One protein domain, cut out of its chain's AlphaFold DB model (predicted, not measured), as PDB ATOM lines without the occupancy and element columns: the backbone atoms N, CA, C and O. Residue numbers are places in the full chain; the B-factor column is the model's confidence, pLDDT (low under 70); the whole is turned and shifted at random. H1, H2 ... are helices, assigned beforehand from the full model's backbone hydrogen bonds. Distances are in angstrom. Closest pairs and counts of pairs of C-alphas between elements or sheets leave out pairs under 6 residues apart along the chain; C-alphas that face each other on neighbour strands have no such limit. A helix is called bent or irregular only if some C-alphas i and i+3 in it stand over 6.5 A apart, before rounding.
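This is residues 46 to 110 of the 110 residues of an uncharacterized protein of Candidatus Heimdallarchaeota archaeon (UniProt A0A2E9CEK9). A long bent helix, H4, runs along one side of three short helices, H1, H2 and H3; its second arm, H4b, packs side by side with H2 and crosses H1, while its first arm, H4a, crosses H3. The loop before H4 makes one end of the longest axis, around Ile 85. The printed part has 65 residues with four named helices in the order H1, H2, H3, H4 and no named strand, and is all helix. It is compact, with a radius of gyration of the C-alphas of 11.2 A, and elongated, spanning 31 by 19 by 18 A.

H1, residues 47 to 56, touches H3, residues 71 to 80, opposite ways at a steep tilt of 51 degrees; their closest C-alphas, of Ser 49 and Ile 77, are 5.9 A apart. H4, residues 90 to 109, was assigned as one helix by its hydrogen bonds but is bent, with C-alphas 98 and 101 7.2 A apart; its arms H4a, residues 90 to 98, and H4b, residues 101 to 109, stand at a steep tilt of 45 degrees. H1 touches H4b, closest at the C-alphas of Ile 50 and Val 107, 6.7 A. H2, residues 59 to 67, touches H4b at a shallow tilt of 6 degrees, opposite ways, closest at the C-alphas of Ile 63 and Leu 104, 6.5 A. H3 touches H4a, about perpendicular at 83 degrees, closest at the C-alphas of Leu 74 and Ile 96, 7.4 A. H2 and H4a are apart. Every O i to N i+4 pair is within hydrogen-bond range in H2, H3, H4a and H4b, and 5 of 6 in H1.

H1 begins at C-alpha 47 (21.909, -40.258, -14.897) and is 14.8 A long; H2 is 12.4 A and H3 14.3 A. H4a is 12.3 A and H4b 12.8 A, ending at C-alpha 109 (14.625, -39.132, -22.583).

The C-alphas farthest apart, of Ile 60 and Ile 85, are 32.4 A apart. The printed part has no cut and no long link. Residues 82 to 90 are under pLDDT 70.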
ATOM      1  N   PHE A  46      24.965 -37.458 -13.963       82.94
ATOM      2  CA  PHE A  46      23.687 -37.232 -13.289       82.94
ATOM      3  C   PHE A  46      22.638 -38.322 -13.556       82.94
ATOM      4  O   PHE A  46      21.576 -38.305 -12.934       82.94
ATOM      5  N   TYR A  47      22.901 -39.268 -14.468       85.50
ATOM      6  CA  TYR A  47      21.909 -40.258 -14.897       85.50
ATOM      7  C   TYR A  47      21.402 -41.126 -13.739       85.50
ATOM      8  O   TYR A  47      20.193 -41.275 -13.574       85.50
ATOM      9  N   SER A  48      22.303 -41.649 -12.899       83.19
ATOM     10  CA  SER A  48      21.927 -42.496 -11.757       83.19
ATOM     11  C   SER A  48      21.075 -41.750 -10.728       83.19
ATOM     12  O   SER A  48      20.139 -42.321 -10.176       83.19
ATOM     13  N   SER A  49      21.346 -40.461 -10.503       84.38
ATOM     14  CA  SER A  49      20.527 -39.613  -9.628       84.38
ATOM     15  C   SER A  49      19.117 -39.437 -10.186       84.38
ATOM     16  O   SER A  49      18.143 -39.511  -9.442       84.38
ATOM     17  N   ILE A  50      18.997 -39.230 -11.500       89.81
ATOM     18  CA  ILE A  50      17.699 -39.101 -12.167       89.81
ATOM     19  C   ILE A  50      16.912 -40.412 -12.136       89.81
ATOM     20  O   ILE A  50      15.713 -40.382 -11.875       89.81
ATOM     21  N   GLU A  51      17.568 -41.551 -12.354       88.44
ATOM     22  CA  GLU A  51      16.928 -42.867 -12.277       88.44
ATOM     23  C   GLU A  51      16.305 -43.098 -10.892       88.44
ATOM     24  O   GLU A  51      15.120 -43.408 -10.804       88.44
ATOM     25  N   LEU A  52      17.055 -42.824  -9.816       87.50
ATOM     26  CA  LEU A  52      16.549 -42.908  -8.440       87.50
ATOM     27  C   LEU A  52      15.382 -41.944  -8.183       87.50
ATOM     28  O   LEU A  52      14.399 -42.306  -7.542       87.50
ATOM     29  N   LEU A  53      15.459 -40.711  -8.689       90.25
ATOM     30  CA  LEU A  53      14.380 -39.734  -8.537       90.25
ATOM     31  C   LEU A  53      13.097 -40.179  -9.254       90.25
ATOM     32  O   LEU A  53      12.004 -39.989  -8.721       90.25
ATOM     33  N   LEU A  54      13.213 -40.821 -10.415       90.69
ATOM     34  CA  LEU A  54      12.075 -41.363 -11.161       90.69
ATOM     35  C   LEU A  54      11.427 -42.589 -10.491       90.69
ATOM     36  O   LEU A  54      10.287 -42.919 -10.817       90.69
ATOM     37  N   GLU A  55      12.091 -43.244  -9.532       90.56
ATOM     38  CA  GLU A  55      11.458 -44.268  -8.684       90.56
ATOM     39  C   GLU A  55      10.498 -43.657  -7.647       90.56
ATOM     40  O   GLU A  55       9.564 -44.324  -7.190       90.56
ATOM     41  N   HIS A  56      10.714 -42.391  -7.276       90.19
ATOM     42  CA  HIS A  56       9.998 -41.710  -6.195       90.19
ATOM     43  C   HIS A  56       9.016 -40.635  -6.669       90.19
ATOM     44  O   HIS A  56       8.021 -40.379  -5.988       90.19
ATOM     45  N   TYR A  57       9.263 -40.029  -7.830       92.44
ATOM     46  CA  TYR A  57       8.448 -38.961  -8.401       92.44
ATOM     47  C   TYR A  57       7.940 -39.348  -9.788       92.44
ATOM     48  O   TYR A  57       8.612 -40.049 -10.545       92.44
ATOM     49  N   SER A  58       6.751 -38.861 -10.157       94.25
ATOM     50  CA  SER A  58       6.326 -38.960 -11.552       94.25
ATOM     51  C   SER A  58       7.226 -38.088 -12.434       94.25
ATOM     52  O   SER A  58       7.786 -37.092 -11.976       94.25
ATOM     53  N   LYS A  59       7.341 -38.430 -13.723       94.06
ATOM     54  CA  LYS A  59       8.131 -37.640 -14.684       94.06
ATOM     55  C   LYS A  59       7.720 -36.163 -14.700       94.06
ATOM     56  O   LYS A  59       8.583 -35.298 -14.771       94.06
ATOM     57  N   ILE A  60       6.417 -35.880 -14.634       94.44
ATOM     58  CA  ILE A  60       5.887 -34.510 -14.656       94.44
ATOM     59  C   ILE A  60       6.285 -33.772 -13.374       94.44
ATOM     60  O   ILE A  60       6.859 -32.692 -13.467       94.44
ATOM     61  N   ASP A  61       6.075 -34.387 -12.205       94.69
ATOM     62  CA  ASP A  61       6.425 -33.770 -10.916       94.69
ATOM     63  C   ASP A  61       7.932 -33.495 -10.813       94.69
ATOM     64  O   ASP A  61       8.351 -32.466 -10.286       94.69
ATOM     65  N   LEU A  62       8.764 -34.408 -11.325       94.00
ATOM     66  CA  LEU A  62      10.214 -34.236 -11.323       94.00
ATOM     67  C   LEU A  62      10.655 -33.081 -12.233       94.00
ATOM     68  O   LEU A  62      11.552 -32.330 -11.859       94.00
ATOM     69  N   ILE A  63      10.025 -32.913 -13.401       93.81
ATOM     70  CA  ILE A  63      10.295 -31.776 -14.297       93.81
ATOM     71  C   ILE A  63       9.948 -30.459 -13.603       93.81
ATOM     72  O   ILE A  63      10.787 -29.561 -13.593       93.81
ATOM     73  N   GLU A  64       8.760 -30.356 -13.001       93.69
ATOM     74  CA  GLU A  64       8.334 -29.148 -12.281       93.69
ATOM     75  C   GLU A  64       9.315 -28.814 -11.150       93.69
ATOM     76  O   GLU A  64       9.837 -27.704 -11.085       93.69
ATOM     77  N   LYS A  65       9.681 -29.804 -10.329       93.88
ATOM     78  CA  LYS A  65      10.632 -29.607  -9.226       93.88
ATOM     79  C   LYS A  65      12.045 -29.233  -9.683       93.88
ATOM     80  O   LYS A  65      12.714 -28.459  -9.004       93.88
ATOM     81  N   LEU A  66      12.520 -29.772 -10.808       92.94
ATOM     82  CA  LEU A  66      13.811 -29.386 -11.390       92.94
ATOM     83  C   LEU A  66      13.776 -27.955 -11.946       92.94
ATOM     84  O   LEU A  66      14.764 -27.237 -11.811       92.94
ATOM     85  N   GLN A  67      12.659 -27.540 -12.552       91.62
ATOM     86  CA  GLN A  67      12.465 -26.176 -13.062       91.62
ATOM     87  C   GLN A  67      12.344 -25.142 -11.937       91.62
ATOM     88  O   GLN A  67      12.861 -24.036 -12.081       91.62
ATOM     89  N   ASP A  68      11.709 -25.518 -10.825       92.00
ATOM     90  CA  ASP A  68      11.538 -24.678  -9.634       92.00
ATOM     91  C   ASP A  68      12.769 -24.673  -8.708       92.00
ATOM     92  O   ASP A  68      12.751 -24.014  -7.666       92.00
ATOM     93  N   GLU A  69      13.837 -25.396  -9.069       90.56
ATOM     94  CA  GLU A  69      15.040 -25.574  -8.243       90.56
ATOM     95  C   GLU A  69      14.699 -26.047  -6.816       90.56
ATOM     96  O   GLU A  69      15.215 -25.527  -5.822       90.56
ATOM     97  N   ASP A  70      13.796 -27.032  -6.708       91.62
ATOM     98  CA  ASP A  70      13.284 -27.524  -5.427       91.62
ATOM     99  C   ASP A  70      14.445 -27.978  -4.513       91.62
ATOM    100  O   ASP A  70      15.229 -28.858  -4.899       91.62
ATOM    101  N   PRO A  71      14.560 -27.424  -3.287       88.06
ATOM    102  CA  PRO A  71      15.644 -27.754  -2.366       88.06
ATOM    103  C   PRO A  71      15.784 -29.251  -2.063       88.06
ATOM    104  O   PRO A  71      16.897 -29.718  -1.829       88.06
ATOM    105  N   GLU A  72      14.683 -30.008  -2.064       87.88
ATOM    106  CA  GLU A  72      14.691 -31.456  -1.835       87.88
ATOM    107  C   GLU A  72      15.373 -32.200  -2.991       87.88
ATOM    108  O   GLU A  72      16.204 -33.081  -2.763       87.88
ATOM    109  N   ILE A  73      15.082 -31.812  -4.235       87.62
ATOM    110  CA  ILE A  73      15.708 -32.412  -5.419       87.62
ATOM    111  C   ILE A  73      17.194 -32.067  -5.467       87.62
ATOM    112  O   ILE A  73      18.024 -32.954  -5.674       87.62
ATOM    113  N   LEU A  74      17.549 -30.806  -5.210       85.25
ATOM    114  CA  LEU A  74      18.947 -30.375  -5.159       85.25
ATOM    115  C   LEU A  74      19.741 -31.130  -4.085       85.25
ATOM    116  O   LEU A  74      20.881 -31.528  -4.327       85.25
ATOM    117  N   GLU A  75      19.133 -31.376  -2.923       82.62
ATOM    118  CA  GLU A  75      19.713 -32.181  -1.846       82.62
ATOM    119  C   GLU A  75      19.966 -33.629  -2.284       82.62
ATOM    120  O   GLU A  75      21.059 -34.152  -2.069       82.62
ATOM    121  N   ILE A  76      18.996 -34.271  -2.940       82.44
ATOM    122  CA  ILE A  76      19.145 -35.648  -3.429       82.44
ATOM    123  C   ILE A  76      20.266 -35.731  -4.469       82.44
ATOM    124  O   ILE A  76      21.149 -36.587  -4.366       82.44
ATOM    125  N   ILE A  77      20.290 -34.812  -5.438       83.69
ATOM    126  CA  ILE A  77      21.342 -34.760  -6.462       83.69
ATOM    127  C   ILE A  77      22.710 -34.584  -5.799       83.69
ATOM    128  O   ILE A  77      23.655 -35.298  -6.139       83.69
ATOM    129  N   ARG A  78      22.801 -33.700  -4.799       80.44
ATOM    130  CA  ARG A  78      24.027 -33.471  -4.029       80.44
ATOM    131  C   ARG A  78      24.525 -34.734  -3.339       80.44
ATOM    132  O   ARG A  78      25.719 -35.006  -3.384       80.44
ATOM    133  N   LEU A  79      23.636 -35.479  -2.686       77.38
ATOM    134  CA  LEU A  79      23.997 -36.718  -1.994       77.38
ATOM    135  C   LEU A  79      24.470 -37.809  -2.963       77.38
ATOM    136  O   LEU A  79      25.250 -38.672  -2.564       77.38
ATOM    137  N   THR A  80      24.010 -37.764  -4.215       73.75
ATOM    138  CA  THR A  80      24.315 -38.781  -5.232       73.75
ATOM    139  C   THR A  80      25.607 -38.483  -6.000       73.75
ATOM    140  O   THR A  80      26.302 -39.403  -6.424       73.75
ATOM    141  N   LEU A  81      25.972 -37.208  -6.153       73.44
ATOM    142  CA  LEU A  81      27.288 -36.813  -6.648       73.44
ATOM    143  C   LEU A  81      28.330 -37.129  -5.565       73.44
ATOM    144  O   LEU A  81      28.580 -36.312  -4.679       73.44
ATOM    145  N   GLU A  82      28.912 -38.332  -5.611       58.31
ATOM    146  CA  GLU A  82      29.972 -38.791  -4.705       58.31
ATOM    147  C   GLU A  82      31.168 -37.825  -4.722       58.31
ATOM    148  O   GLU A  82      32.139 -37.995  -5.459       58.31
ATOM    149  N   ASN A  83      31.135 -36.801  -3.876       54.91
ATOM    150  CA  ASN A  83      32.317 -36.027  -3.551       54.91
ATOM    151  C   ASN A  83      32.429 -35.921  -2.026       54.91
ATOM    152  O   ASN A  83      31.643 -35.214  -1.395       54.91
ATOM    153  N   PRO A  84      33.414 -36.591  -1.392       45.28
ATOM    154  CA  PRO A  84      33.576 -36.605   0.064       45.28
ATOM    155  C   PRO A  84      34.064 -35.263   0.649       45.28
ATOM    156  O   PRO A  84      34.517 -35.210   1.791       45.28
ATOM    157  N   ILE A  85      34.009 -34.167  -0.114       46.91
ATOM    158  CA  ILE A  85      34.584 -32.871   0.250       46.91
ATOM    159  C   ILE A  85      33.639 -31.738  -0.169       46.91
ATOM    160  O   ILE A  85      33.933 -31.013  -1.109       46.91
ATOM    161  N   ALA A  86      32.508 -31.565   0.516       44.25
ATOM    162  CA  ALA A  86      31.882 -30.250   0.708       44.25
ATOM    163  C   ALA A  86      30.599 -30.376   1.536       44.25
ATOM    164  O   ALA A  86      29.543 -30.735   1.025       44.25
ATOM    165  N   GLY A  87      30.655 -29.993   2.812       54.69
ATOM    166  CA  GLY A  87      29.458 -29.425   3.438       54.69
ATOM    167  C   GLY A  87      29.045 -28.152   2.692       54.69
ATOM    168  O   GLY A  87      29.916 -27.533   2.091       54.69
ATOM    169  N   ASN A  88      27.754 -27.794   2.730       60.00
ATOM    170  CA  ASN A  88      27.104 -26.561   2.234       60.00
ATOM    171  C   ASN A  88      28.024 -25.545   1.518       60.00
ATOM    172  O   ASN A  88      28.232 -24.433   2.011       60.00
ATOM    173  N   SER A  89      28.604 -25.927   0.375       67.69
ATOM    174  CA  SER A  89      29.524 -25.087  -0.387       67.69
ATOM    175  C   SER A  89      28.732 -24.425  -1.507       67.69
ATOM    176  O   SER A  89      28.219 -25.152  -2.360       67.69
ATOM    177  N   PRO A  90      28.675 -23.082  -1.564       69.88
ATOM    178  CA  PRO A  90      28.001 -22.362  -2.646       69.88
ATOM    179  C   PRO A  90      28.474 -22.795  -4.043       69.88
ATOM    180  O   PRO A  90      27.703 -22.810  -4.989       69.88
ATOM    181  N   VAL A  91      29.730 -23.240  -4.161       79.94
ATOM    182  CA  VAL A  91      30.325 -23.690  -5.430       79.94
ATOM    183  C   VAL A  91      29.687 -24.981  -5.954       79.94
ATOM    184  O   VAL A  91      29.576 -25.152  -7.165       79.94
ATOM    185  N   LEU A  92      29.285 -25.896  -5.065       79.69
ATOM    186  CA  LEU A  92      28.640 -27.150  -5.465       79.69
ATOM    187  C   LEU A  92      27.193 -26.909  -5.898       79.69
ATOM    188  O   LEU A  92      26.729 -27.525  -6.849       79.69
ATOM    189  N   GLU A  93      26.498 -25.996  -5.223       81.06
ATOM    190  CA  GLU A  93      25.130 -25.622  -5.582       81.06
ATOM    191  C   GLU A  93      25.090 -24.923  -6.945       81.06
ATOM    192  O   GLU A  93      24.322 -25.326  -7.814       81.06
ATOM    193  N   ASP A  94      25.999 -23.973  -7.175       86.12
ATOM    194  CA  ASP A  94      26.199 -23.338  -8.480       86.12
ATOM    195  C   ASP A  94      26.532 -24.370  -9.572       86.12
ATOM    196  O   ASP A  94      26.038 -24.286 -10.696       86.12
ATOM    197  N   PHE A  95      27.358 -25.370  -9.250       85.00
ATOM    198  CA  PHE A  95      27.671 -26.451 -10.181       85.00
ATOM    199  C   PHE A  95      26.423 -27.274 -10.522       85.00
ATOM    200  O   PHE A  95      26.123 -27.438 -11.698       85.00
ATOM    201  N   ILE A  96      25.651 -27.732  -9.532       86.25
ATOM    202  CA  ILE A  96      24.417 -28.500  -9.771       86.25
ATOM    203  C   ILE A  96      23.426 -27.682 -10.608       86.25
ATOM    204  O   ILE A  96      22.928 -28.185 -11.614       86.25
ATOM    205  N   ARG A  97      23.191 -26.413 -10.245       88.69
ATOM    206  CA  ARG A  97      22.276 -25.510 -10.963       88.69
ATOM    207  C   ARG A  97      22.666 -25.335 -12.427       88.69
ATOM    208  O   ARG A  97      21.806 -25.369 -13.303       88.69
ATOM    209  N   LEU A  98      23.966 -25.250 -12.714       89.62
ATOM    210  CA  LEU A  98      24.466 -25.226 -14.087       89.62
ATOM    211  C   LEU A  98      24.167 -26.501 -14.872       89.62
ATOM    212  O   LEU A  98      24.135 -26.427 -16.088       89.62
ATOM    213  N   TYR A  99      23.946 -27.660 -14.260       89.00
ATOM    214  CA  TYR A  99      23.639 -28.885 -15.006       89.00
ATOM    215  C   TYR A  99      22.151 -29.254 -15.007       89.00
ATOM    216  O   TYR A  99      21.768 -30.156 -15.751       89.00
ATOM    217  N   LEU A 100      21.282 -28.516 -14.304       92.06
ATOM    218  CA  LEU A 100      19.829 -28.751 -14.317       92.06
ATOM    219  C   LEU A 100      19.202 -28.777 -15.725       92.06
ATOM    220  O   LEU A 100      18.392 -29.671 -15.975       92.06
ATOM    221  N   PRO A 101      19.590 -27.914 -16.690       93.06
ATOM    222  CA  PRO A 101      19.097 -28.025 -18.065       93.06
ATOM    223  C   PRO A 101      19.406 -29.381 -18.715       93.06
ATOM    224  O   PRO A 101      18.572 -29.950 -19.414       93.06
ATOM    225  N   VAL A 102      20.594 -29.931 -18.450       91.62
ATOM    226  CA  VAL A 102      21.005 -31.252 -18.946       91.62
ATOM    227  C   VAL A 102      20.213 -32.353 -18.247       91.62
ATOM    228  O   VAL A 102      19.757 -33.291 -18.895       91.62
ATOM    229  N   MET A 103      19.989 -32.223 -16.942       91.88
ATOM    230  CA  MET A 103      19.161 -33.157 -16.180       91.88
ATOM    231  C   MET A 103      17.720 -33.193 -16.694       91.88
ATOM    232  O   MET A 103      17.157 -34.273 -16.839       91.88
ATOM    233  N   LEU A 104      17.149 -32.038 -17.048       93.38
ATOM    234  CA  LEU A 104      15.834 -31.950 -17.685       93.38
ATOM    235  C   LEU A 104      15.800 -32.678 -19.034       93.38
ATOM    236  O   LEU A 104      14.819 -33.365 -19.316       93.38
ATOM    237  N   VAL A 105      16.856 -32.590 -19.851       93.06
ATOM    238  CA  VAL A 105      16.966 -33.405 -21.075       93.06
ATOM    239  C   VAL A 105      16.977 -34.893 -20.725       93.06
ATOM    240  O   VAL A 105      16.160 -35.640 -21.258       93.06
ATOM    241  N   ILE A 106      17.809 -35.322 -19.769       91.75
ATOM    242  CA  ILE A 106      17.881 -36.726 -19.332       91.75
ATOM    243  C   ILE A 106      16.501 -37.232 -18.886       91.75
ATOM    244  O   ILE A 106      16.040 -38.248 -19.398       91.75
ATOM    245  N   VAL A 107      15.798 -36.507 -18.008       93.31
ATOM    246  CA  VAL A 107      14.437 -36.865 -17.557       93.31
ATOM    247  C   VAL A 107      13.474 -37.000 -18.736       93.31
ATOM    248  O   VAL A 107      12.642 -37.905 -18.758       93.31
ATOM    249  N   ASN A 108      13.583 -36.129 -19.742       88.94
ATOM    250  CA  ASN A 108      12.730 -36.190 -20.924       88.94
ATOM    251  C   ASN A 108      13.023 -37.388 -21.837       88.94
ATOM    252  O   ASN A 108      12.092 -37.844 -22.503       88.94
ATOM    253  N   THR A 109      14.244 -37.934 -21.811       84.56
ATOM    254  CA  THR A 109      14.625 -39.132 -22.583       84.56
ATOM    255  C   THR A 109      14.140 -40.467 -22.000       84.56
ATOM    256  O   THR A 109      14.159 -41.465 -22.723       84.56
ATOM    257  N   PHE A 110      13.697 -40.503 -20.736       74.88
ATOM    258  CA  PHE A 110      13.022 -41.661 -20.124       74.88
ATOM    259  C   PHE A 110      11.551 -41.754 -20.546       74.88
ATOM    260  O   PHE A 110      11.087 -42.880 -20.833       74.88
TER     261      PHE A 110